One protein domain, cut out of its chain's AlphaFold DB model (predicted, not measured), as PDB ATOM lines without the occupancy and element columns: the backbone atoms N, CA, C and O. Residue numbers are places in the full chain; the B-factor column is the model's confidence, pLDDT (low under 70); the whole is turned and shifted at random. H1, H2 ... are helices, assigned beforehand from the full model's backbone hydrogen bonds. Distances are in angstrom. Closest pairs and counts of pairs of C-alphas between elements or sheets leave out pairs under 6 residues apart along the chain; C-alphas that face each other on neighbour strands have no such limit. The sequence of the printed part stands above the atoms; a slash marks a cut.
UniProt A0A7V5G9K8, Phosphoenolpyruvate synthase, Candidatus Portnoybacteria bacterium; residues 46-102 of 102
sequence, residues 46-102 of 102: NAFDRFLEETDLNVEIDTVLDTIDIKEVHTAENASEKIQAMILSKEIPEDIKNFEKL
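This is residues 46 to 102 of the 102 residues of the protein "Phosphoenolpyruvate synthase" of Candidatus Portnoybacteria bacterium (UniProt A0A7V5G9K8). The domain is a helical hairpin, H2 and H3 side by side, with H1 turned crosswise near the first residues of H2 and the small H4 beyond, at the end of the rod away from the hairpin's turn. The hairpin, the stretch running on from H3 and the last residues make the long axis, and residues 69 to 74 stick out at the turn of the hairpin. The printed part has 57 residues with four named helices, in the order H1, H2, H3, H4, and no named strand; its class is all helix. It is loose, with a radius of gyration of the C-alphas of 13.8 A, and spans 47 by 15 by 14 A.

H1, residues 46 to 54, is close to H2, residues 57 to 65, but not clearly touching it; the closest C-alphas, those of Leu 52 and Asn 58, are 5.3 A apart. Their lines stand about perpendicular, at 88 degrees. H2 and H3, residues 73 to 89, touch and form a helical hairpin; their closest C-alphas, those of Val 64 and Ala 79, are 6.0 A apart. They run opposite ways at a shallow tilt of 15 degrees. H1 and H3 are only just apart, with their closest C-alphas 8.3 A from each other. H4, residues 94 to 97, is apart from H2 and from H3. It is close to H1 but not clearly touching it, the closest C-alphas being those of Ala 47 and Ile 96, 6.7 A apart. In H1, H2 and H3 every O i to N i+4 pair is within hydrogen-bond range. H4 is too short for such a pair, and its one O i to N i+3 pair is not within range.

H1 begins at C-alpha 46, at (100.476, 34.215, 66.132), and measures 12.0 A from first to last C-alpha. H2, residues 57 to 65, also measures 12.0 A. H3, the longest helix with 17 residues, runs 24.8 A from C-alpha 73 at (118.147, 32.165, 42.092) to C-alpha 89 at (101.428, 18.345, 54.161). H4 measures 4.9 A and ends at C-alpha 97, at (91.286, 24.683, 63.818).

The outline is a rod, and the two C-alphas farthest apart, those of Lys 71 and Lys 101, are 47.1 A from each other. The first and last printed C-alphas, those of Asn 46 and Leu 102, are 13.9 A apart; Leu 102 is the chain's last residue. The printed part has no cut. The links from H1 to H2 and from H3 to H4 are tight, the link from H2 to H3 is short with 7 residues, and no link is long. The mean pLDDT of the printed part is 91.8, and residues 100 to 102 are under 70.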
ATOM      1  N   ASN A  46     100.181  35.173  65.065       93.31
ATOM      2  CA  ASN A  46     100.476  34.215  66.132       93.31
ATOM      3  C   ASN A  46      99.819  32.838  65.925       93.31
ATOM      4  O   ASN A  46     100.299  31.853  66.475       93.31
ATOM      5  N   ALA A  47      98.727  32.736  65.159       94.00
ATOM      6  CA  ALA A  47      98.152  31.438  64.806       94.00
ATOM      7  C   ALA A  47      99.053  30.670  63.832       94.00
ATOM      8  O   ALA A  47      99.170  29.452  63.936       94.00
ATOM      9  N   PHE A  48      99.706  31.383  62.910       94.19
ATOM     10  CA  PHE A  48     100.685  30.792  62.005       94.19
ATOM     11  C   PHE A  48     101.966  30.400  62.750       94.19
ATOM     12  O   PHE A  48     102.432  29.279  62.573       94.19
ATOM     13  N   ASP A  49     102.466  31.258  63.644       93.56
ATOM     14  CA  ASP A  49     103.644  30.949  64.468       93.56
ATOM     15  C   ASP A  49     103.426  29.669  65.291       93.56
ATOM     16  O   ASP A  49     104.231  28.742  65.234       93.56
ATOM     17  N   ARG A  50     102.271  29.557  65.965       93.50
ATOM     18  CA  ARG A  50     101.901  28.346  66.714       93.50
ATOM     19  C   ARG A  50     101.780  27.109  65.832       93.50
ATOM     20  O   ARG A  50     102.207  26.036  66.236       93.50
ATOM     21  N   PHE A  51     101.204  27.243  64.638       95.25
ATOM     22  CA  PHE A  51     101.136  26.134  63.689       95.25
ATOM     23  C   PHE A  51     102.538  25.633  63.320       95.25
ATOM     24  O   PHE A  51     102.756  24.423  63.295       95.25
ATOM     25  N   LEU A  52     103.492  26.536  63.071       96.06
ATOM     26  CA  LEU A  52     104.870  26.150  62.766       96.06
ATOM     27  C   LEU A  52     105.568  25.482  63.955       96.06
ATOM     28  O   LEU A  52     106.278  24.499  63.753       96.06
ATOM     29  N   GLU A  53     105.355  25.989  65.171       94.75
ATOM     30  CA  GLU A  53     105.928  25.426  66.399       94.75
ATOM     31  C   GLU A  53     105.354  24.041  66.729       94.75
ATOM     32  O   GLU A  53     106.107  23.106  66.977       94.75
ATOM     33  N   GLU A  54     104.030  23.870  66.702       94.44
ATOM     34  CA  GLU A  54     103.376  22.615  67.107       94.44
ATOM     35  C   GLU A  54     103.527  21.480  66.086       94.44
ATOM     36  O   GLU A  54     103.283  20.317  66.410       94.44
ATOM     37  N   THR A  55     103.920  21.802  64.853       95.06
ATOM     38  CA  THR A  55     104.170  20.818  63.786       95.06
ATOM     39  C   THR A  55     105.659  20.552  63.543       95.06
ATOM     40  O   THR A  55     105.990  19.822  62.596       95.06
ATOM     41  N   ASP A  56     106.533  21.151  64.365       94.69
ATOM     42  CA  ASP A  56     108.000  21.172  64.237       94.69
ATOM     43  C   ASP A  56     108.501  21.697  62.871       94.69
ATOM     44  O   ASP A  56     109.654  21.493  62.476       94.69
ATOM     45  N   LEU A  57     107.636  22.387  62.117       96.69
ATOM     46  CA  LEU A  57     107.955  22.902  60.785       96.69
ATOM     47  C   LEU A  57     108.989  24.018  60.823       96.69
ATOM     48  O   LEU A  57     109.714  24.182  59.850       96.69
ATOM     49  N   ASN A  58     109.066  24.782  61.909       95.44
ATOM     50  CA  ASN A  58     110.090  25.811  62.084       95.44
ATOM     51  C   ASN A  58     111.508  25.254  61.858       95.44
ATOM     52  O   ASN A  58     112.261  25.799  61.055       95.44
ATOM     53  N   VAL A  59     111.836  24.113  62.474       95.69
ATOM     54  CA  VAL A  59     113.154  23.471  62.343       95.69
ATOM     55  C   VAL A  59     113.374  22.926  60.929       95.69
ATOM     56  O   VAL A  59     114.463  23.063  60.358       95.69
ATOM     57  N   GLU A  60     112.346  22.307  60.342       95.69
ATOM     58  CA  GLU A  60     112.410  21.781  58.972       95.69
ATOM     59  C   GLU A  60     112.604  22.908  57.941       95.69
ATOM     60  O   GLU A  60     113.414  22.768  57.021       95.69
ATOM     61  N   ILE A  61     111.900  24.032  58.109       96.94
ATOM     62  CA  ILE A  61     111.982  25.212  57.242       96.94
ATOM     63  C   ILE A  61     113.360  25.859  57.354       96.94
ATOM     64  O   ILE A  61     113.980  26.086  56.315       96.94
ATOM     65  N   ASP A  62     113.871  26.084  58.567       96.50
ATOM     66  CA  ASP A  62     115.206  26.664  58.776       96.50
ATOM     67  C   ASP A  62     116.288  25.826  58.082       96.50
ATOM     68  O   ASP A  62     117.121  26.354  57.345       96.50
ATOM     69  N   THR A  63     116.192  24.496  58.188       96.69
ATOM     70  CA  THR A  63     117.110  23.574  57.502       96.69
ATOM     71  C   THR A  63     117.063  23.727  55.978       96.69
ATOM     72  O   THR A  63     118.079  23.565  55.304       96.69
ATOM     73  N   VAL A  64     115.890  24.001  55.397       96.50
ATOM     74  CA  VAL A  64     115.759  24.243  53.950       96.50
ATOM     75  C   VAL A  64     116.299  25.620  53.577       96.50
ATOM     76  O   VAL A  64     116.991  25.737  52.564       96.50
ATOM     77  N   LEU A  65     116.026  26.645  54.382       96.00
ATOM     78  CA  LEU A  65     116.519  28.004  54.153       96.00
ATOM     79  C   LEU A  65     118.053  28.067  54.175       96.00
ATOM     80  O   LEU A  65     118.633  28.750  53.330       96.00
ATOM     81  N   ASP A  66     118.709  27.283  55.035       95.94
ATOM     82  CA  ASP A  66     120.174  27.163  55.099       95.94
ATOM     83  C   ASP A  66     120.813  26.626  53.802       95.94
ATOM     84  O   ASP A  66     122.020  26.759  53.594       95.94
ATOM     85  N   THR A  67     120.021  26.026  52.904       94.25
ATOM     86  CA  THR A  67     120.501  25.527  51.601       94.25
ATOM     87  C   THR A  67     120.476  26.573  50.486       94.25
ATOM     88  O   THR A  67     120.975  26.301  49.393       94.25
ATOM     89  N   ILE A  68     119.899  27.754  50.730       96.19
ATOM     90  CA  ILE A  68     119.760  28.802  49.716       96.19
ATOM     91  C   ILE A  68     121.106  29.494  49.488       96.19
ATOM     92  O   ILE A  68     121.692  30.073  50.404       96.19
ATOM     93  N   ASP A  69     121.550  29.531  48.231       93.50
ATOM     94  CA  ASP A  69     122.619  30.424  47.792       93.50
ATOM     95  C   ASP A  69     122.003  31.661  47.131       93.50
ATOM     96  O   ASP A  69     121.386  31.599  46.069       93.50
ATOM     97  N   ILE A  70     122.212  32.826  47.746       89.94
ATOM     98  CA  ILE A  70     121.699  34.126  47.282       89.94
ATOM     99  C   ILE A  70     122.219  34.480  45.874       89.94
ATOM    100  O   ILE A  70     121.618  35.293  45.170       89.94
ATOM    101  N   LYS A  71     123.332  33.881  45.437       93.75
ATOM    102  CA  LYS A  71     123.881  34.067  44.085       93.75
ATOM    103  C   LYS A  71     123.193  33.191  43.042       93.75
ATOM    104  O   LYS A  71     123.331  33.459  41.848       93.75
ATOM    105  N   GLU A  72     122.452  32.179  43.474       93.62
ATOM    106  CA  GLU A  72     121.836  31.178  42.618       93.62
ATOM    107  C   GLU A  72     120.317  31.165  42.813       93.62
ATOM    108  O   GLU A  72     119.776  30.432  43.635       93.62
ATOM    109  N   VAL A  73     119.610  31.961  42.003       89.25
ATOM    110  CA  VAL A  73     118.147  32.165  42.092       89.25
ATOM    111  C   VAL A  73     117.356  30.852  42.162       89.25
ATOM    112  O   VAL A  73     116.410  30.744  42.938       89.25
ATOM    113  N   HIS A  74     117.781  29.829  41.416       93.19
ATOM    114  CA  HIS A  74     117.113  28.528  41.382       93.19
ATOM    115  C   HIS A  74     117.113  27.800  42.743       93.19
ATOM    116  O   HIS A  74     116.228  26.990  43.007       93.19
ATOM    117  N   THR A  75     118.073  28.084  43.633       94.06
ATOM    118  CA  THR A  75     118.099  27.497  44.983       94.06
ATOM    119  C   THR A  75     116.959  28.037  45.847       94.06
ATOM    120  O   THR A  75     116.313  27.267  46.558       94.06
ATOM    121  N   ALA A  76     116.637  29.328  45.718       94.75
ATOM    122  CA  ALA A  76     115.511  29.951  46.403       94.75
ATOM    123  C   ALA A  76     114.161  29.445  45.866       94.75
ATOM    124  O   ALA A  76     113.245  29.203  46.650       94.75
ATOM    125  N   GLU A  77     114.046  29.238  44.551       94.69
ATOM    126  CA  GLU A  77     112.845  28.656  43.930       94.69
ATOM    127  C   GLU A  77     112.591  27.232  44.445       94.69
ATOM    128  O   GLU A  77     111.512  26.946  44.968       94.69
ATOM    129  N   ASN A  78     113.614  26.372  44.418       95.69
ATOM    130  CA  ASN A  78     113.526  25.003  44.938       95.69
ATOM    131  C   ASN A  78     113.180  24.969  46.438       95.69
ATOM    132  O   ASN A  78     112.364  24.154  46.878       95.69
ATOM    133  N   ALA A  79     113.791  25.851  47.235       96.62
ATOM    134  CA  ALA A  79     113.488  25.979  48.658       96.62
ATOM    135  C   ALA A  79     112.031  26.406  48.887       96.62
ATOM    136  O   ALA A  79     111.347  25.814  49.723       96.62
ATOM    137  N   SER A  80     111.535  27.375  48.110       96.38
ATOM    138  CA  SER A  80     110.147  27.842  48.173       96.38
ATOM    139  C   SER A  80     109.154  26.716  47.890       96.38
ATOM    140  O   SER A  80     108.211  26.525  48.660       96.38
ATOM    141  N   GLU A  81     109.364  25.946  46.819       97.38
ATOM    142  CA  GLU A  81     108.500  24.807  46.475       97.38
ATOM    143  C   GLU A  81     108.490  23.750  47.587       97.38
ATOM    144  O   GLU A  81     107.429  23.253  47.980       97.38
ATOM    145  N   LYS A  82     109.665  23.445  48.147       97.69
ATOM    146  CA  LYS A  82     109.807  22.468  49.229       97.69
ATOM    147  C   LYS A  82     109.104  22.920  50.510       97.69
ATOM    148  O   LYS A  82     108.345  22.140  51.083       97.69
ATOM    149  N   ILE A  83     109.310  24.170  50.932       97.88
ATOM    150  CA  ILE A  83     108.665  24.747  52.122       97.88
ATOM    151  C   ILE A  83     107.144  24.784  51.942       97.88
ATOM    152  O   ILE A  83     106.402  24.422  52.856       97.88
ATOM    153  N   GLN A  84     106.658  25.154  50.755       97.88
ATOM    154  CA  GLN A  84     105.225  25.150  50.471       97.88
ATOM    155  C   GLN A  84     104.633  23.738  50.581       97.88
ATOM    156  O   GLN A  84     103.589  23.561  51.211       97.88
ATOM    157  N   ALA A  85     105.301  22.731  50.012       97.88
ATOM    158  CA  ALA A  85     104.871  21.340  50.121       97.88
ATOM    159  C   ALA A  85     104.867  20.847  51.579       97.88
ATOM    160  O   ALA A  85     103.918  20.181  51.989       97.88
ATOM    161  N   MET A  86     105.880  21.215  52.371       97.50
ATOM    162  CA  MET A  86     105.950  20.905  53.805       97.50
ATOM    163  C   MET A  86     104.747  21.478  54.562       97.50
ATOM    164  O   MET A  86     104.035  20.722  55.221       97.50
ATOM    165  N   ILE A  87     104.461  22.773  54.397       97.06
ATOM    166  CA  ILE A  87     103.320  23.443  55.040       97.06
ATOM    167  C   ILE A  87     101.995  22.775  54.655       97.06
ATOM    168  O   ILE A  87     101.180  22.480  55.526       97.06
ATOM    169  N   LEU A  88     101.786  22.494  53.365       96.94
ATOM    170  CA  LEU A  88     100.552  21.872  52.867       96.94
ATOM    171  C   LEU A  88     100.380  20.411  53.312       96.94
ATOM    172  O   LEU A  88      99.272  19.885  53.237       96.94
ATOM    173  N   SER A  89     101.458  19.749  53.740       96.69
ATOM    174  CA  SER A  89     101.428  18.345  54.161       96.69
ATOM    175  C   SER A  89     101.064  18.139  55.632       96.69
ATOM    176  O   SER A  89     100.699  17.025  56.008       96.69
ATOM    177  N   LYS A  90     101.175  19.178  56.472       96.25
ATOM    178  CA  LYS A  90     100.891  19.076  57.908       96.25
ATOM    179  C   LYS A  90      99.415  19.344  58.187       96.25
ATOM    180  O   LYS A  90      98.789  20.214  57.584       96.25
ATOM    181  N   GLU A  91      98.864  18.608  59.144       95.44
ATOM    182  CA  GLU A  91      97.523  18.879  59.655       95.44
ATOM    183  C   GLU A  91      97.551  20.087  60.596       95.44
ATOM    184  O   GLU A  91      98.489  20.271  61.369       95.44
ATOM    185  N   ILE A  92      96.510  20.920  60.535       93.06
ATOM    186  CA  ILE A  92      96.353  22.052  61.452       93.06
ATOM    187  C   ILE A  92      95.982  21.504  62.844       93.06
ATOM    188  O   ILE A  92      94.991  20.769  62.927       93.06
ATOM    189  N   PRO A  93      96.698  21.882  63.924       92.25
ATOM    190  CA  PRO A  93      96.352  21.511  65.295       92.25
ATOM    191  C   PRO A  93      94.887  21.809  65.645       92.25
ATOM    192  O   PRO A  93      94.315  22.824  65.237       92.25
ATOM    193  N   GLU A  94      94.251  20.909  66.400       90.06
ATOM    194  CA  GLU A  94      92.799  20.947  66.637       90.06
ATOM    195  C   GLU A  94      92.324  22.189  67.403       90.06
ATOM    196  O   GLU A  94      91.183  22.622  67.226       90.06
ATOM    197  N   ASP A  95      93.167  22.787  68.236       85.88
ATOM    198  CA  ASP A  95      92.847  24.013  68.963       85.88
ATOM    199  C   ASP A  95      92.938  25.259  68.060       85.88
ATOM    200  O   ASP A  95      92.104  26.156  68.180       85.88
ATOM    201  N   ILE A  96      93.866  25.287  67.095       89.88
ATOM    202  CA  ILE A  96      93.942  26.335  66.062       89.88
ATOM    203  C   ILE A  96      92.758  26.217  65.098       89.88
ATOM    204  O   ILE A  96      92.142  27.217  64.725       89.88
ATOM    205  N   LYS A  97      92.410  24.986  64.712       88.69
ATOM    206  CA  LYS A  97      91.286  24.683  63.818       88.69
ATOM    207  C   LYS A  97      89.934  25.042  64.437       88.69
ATOM    208  O   LYS A  97      89.068  25.566  63.741       88.69
ATOM    209  N   ASN A  98      89.755  24.788  65.734       83.81
ATOM    210  CA  ASN A  98      88.512  25.060  66.460       83.81
ATOM    211  C   ASN A  98      88.593  26.360  67.277       83.81
ATOM    212  O   ASN A  98      88.321  26.368  68.478       83.81
ATOM    213  N   PHE A  99      88.902  27.475  66.612       72.44
ATOM    214  CA  PHE A  99      89.011  28.807  67.224       72.44
ATOM    215  C   PHE A  99      87.716  29.331  67.886       72.44
ATOM    216  O   PHE A  99      87.767  30.327  68.595       72.44
ATOM    217  N   GLU A 100      86.564  28.676  67.694       60.56
ATOM    218  CA  GLU A 100      85.314  28.974  68.422       60.56
ATOM    219  C   GLU A 100      85.293  28.426  69.864       60.56
ATOM    220  O   GLU A 100      84.411  28.787  70.646       60.56
ATOM    221  N   LYS A 101      86.226  27.531  70.220       46.69
ATOM    222  CA  LYS A 101      86.329  26.909  71.555       46.69
ATOM    223  C   LYS A 101      87.448  27.493  72.432       46.69
ATOM    224  O   LYS A 101      87.616  27.017  73.556       46.69
ATOM    225  N   LEU A 102      88.202  28.472  71.924       42.59
ATOM    226  CA  LEU A 102      89.245  29.224  72.637       42.59
ATOM    227  C   LEU A 102      88.700  30.565  73.143       42.59
ATOM    228  O   LEU A 102      89.113  30.971  74.253       42.59
TER     229      LEU A 102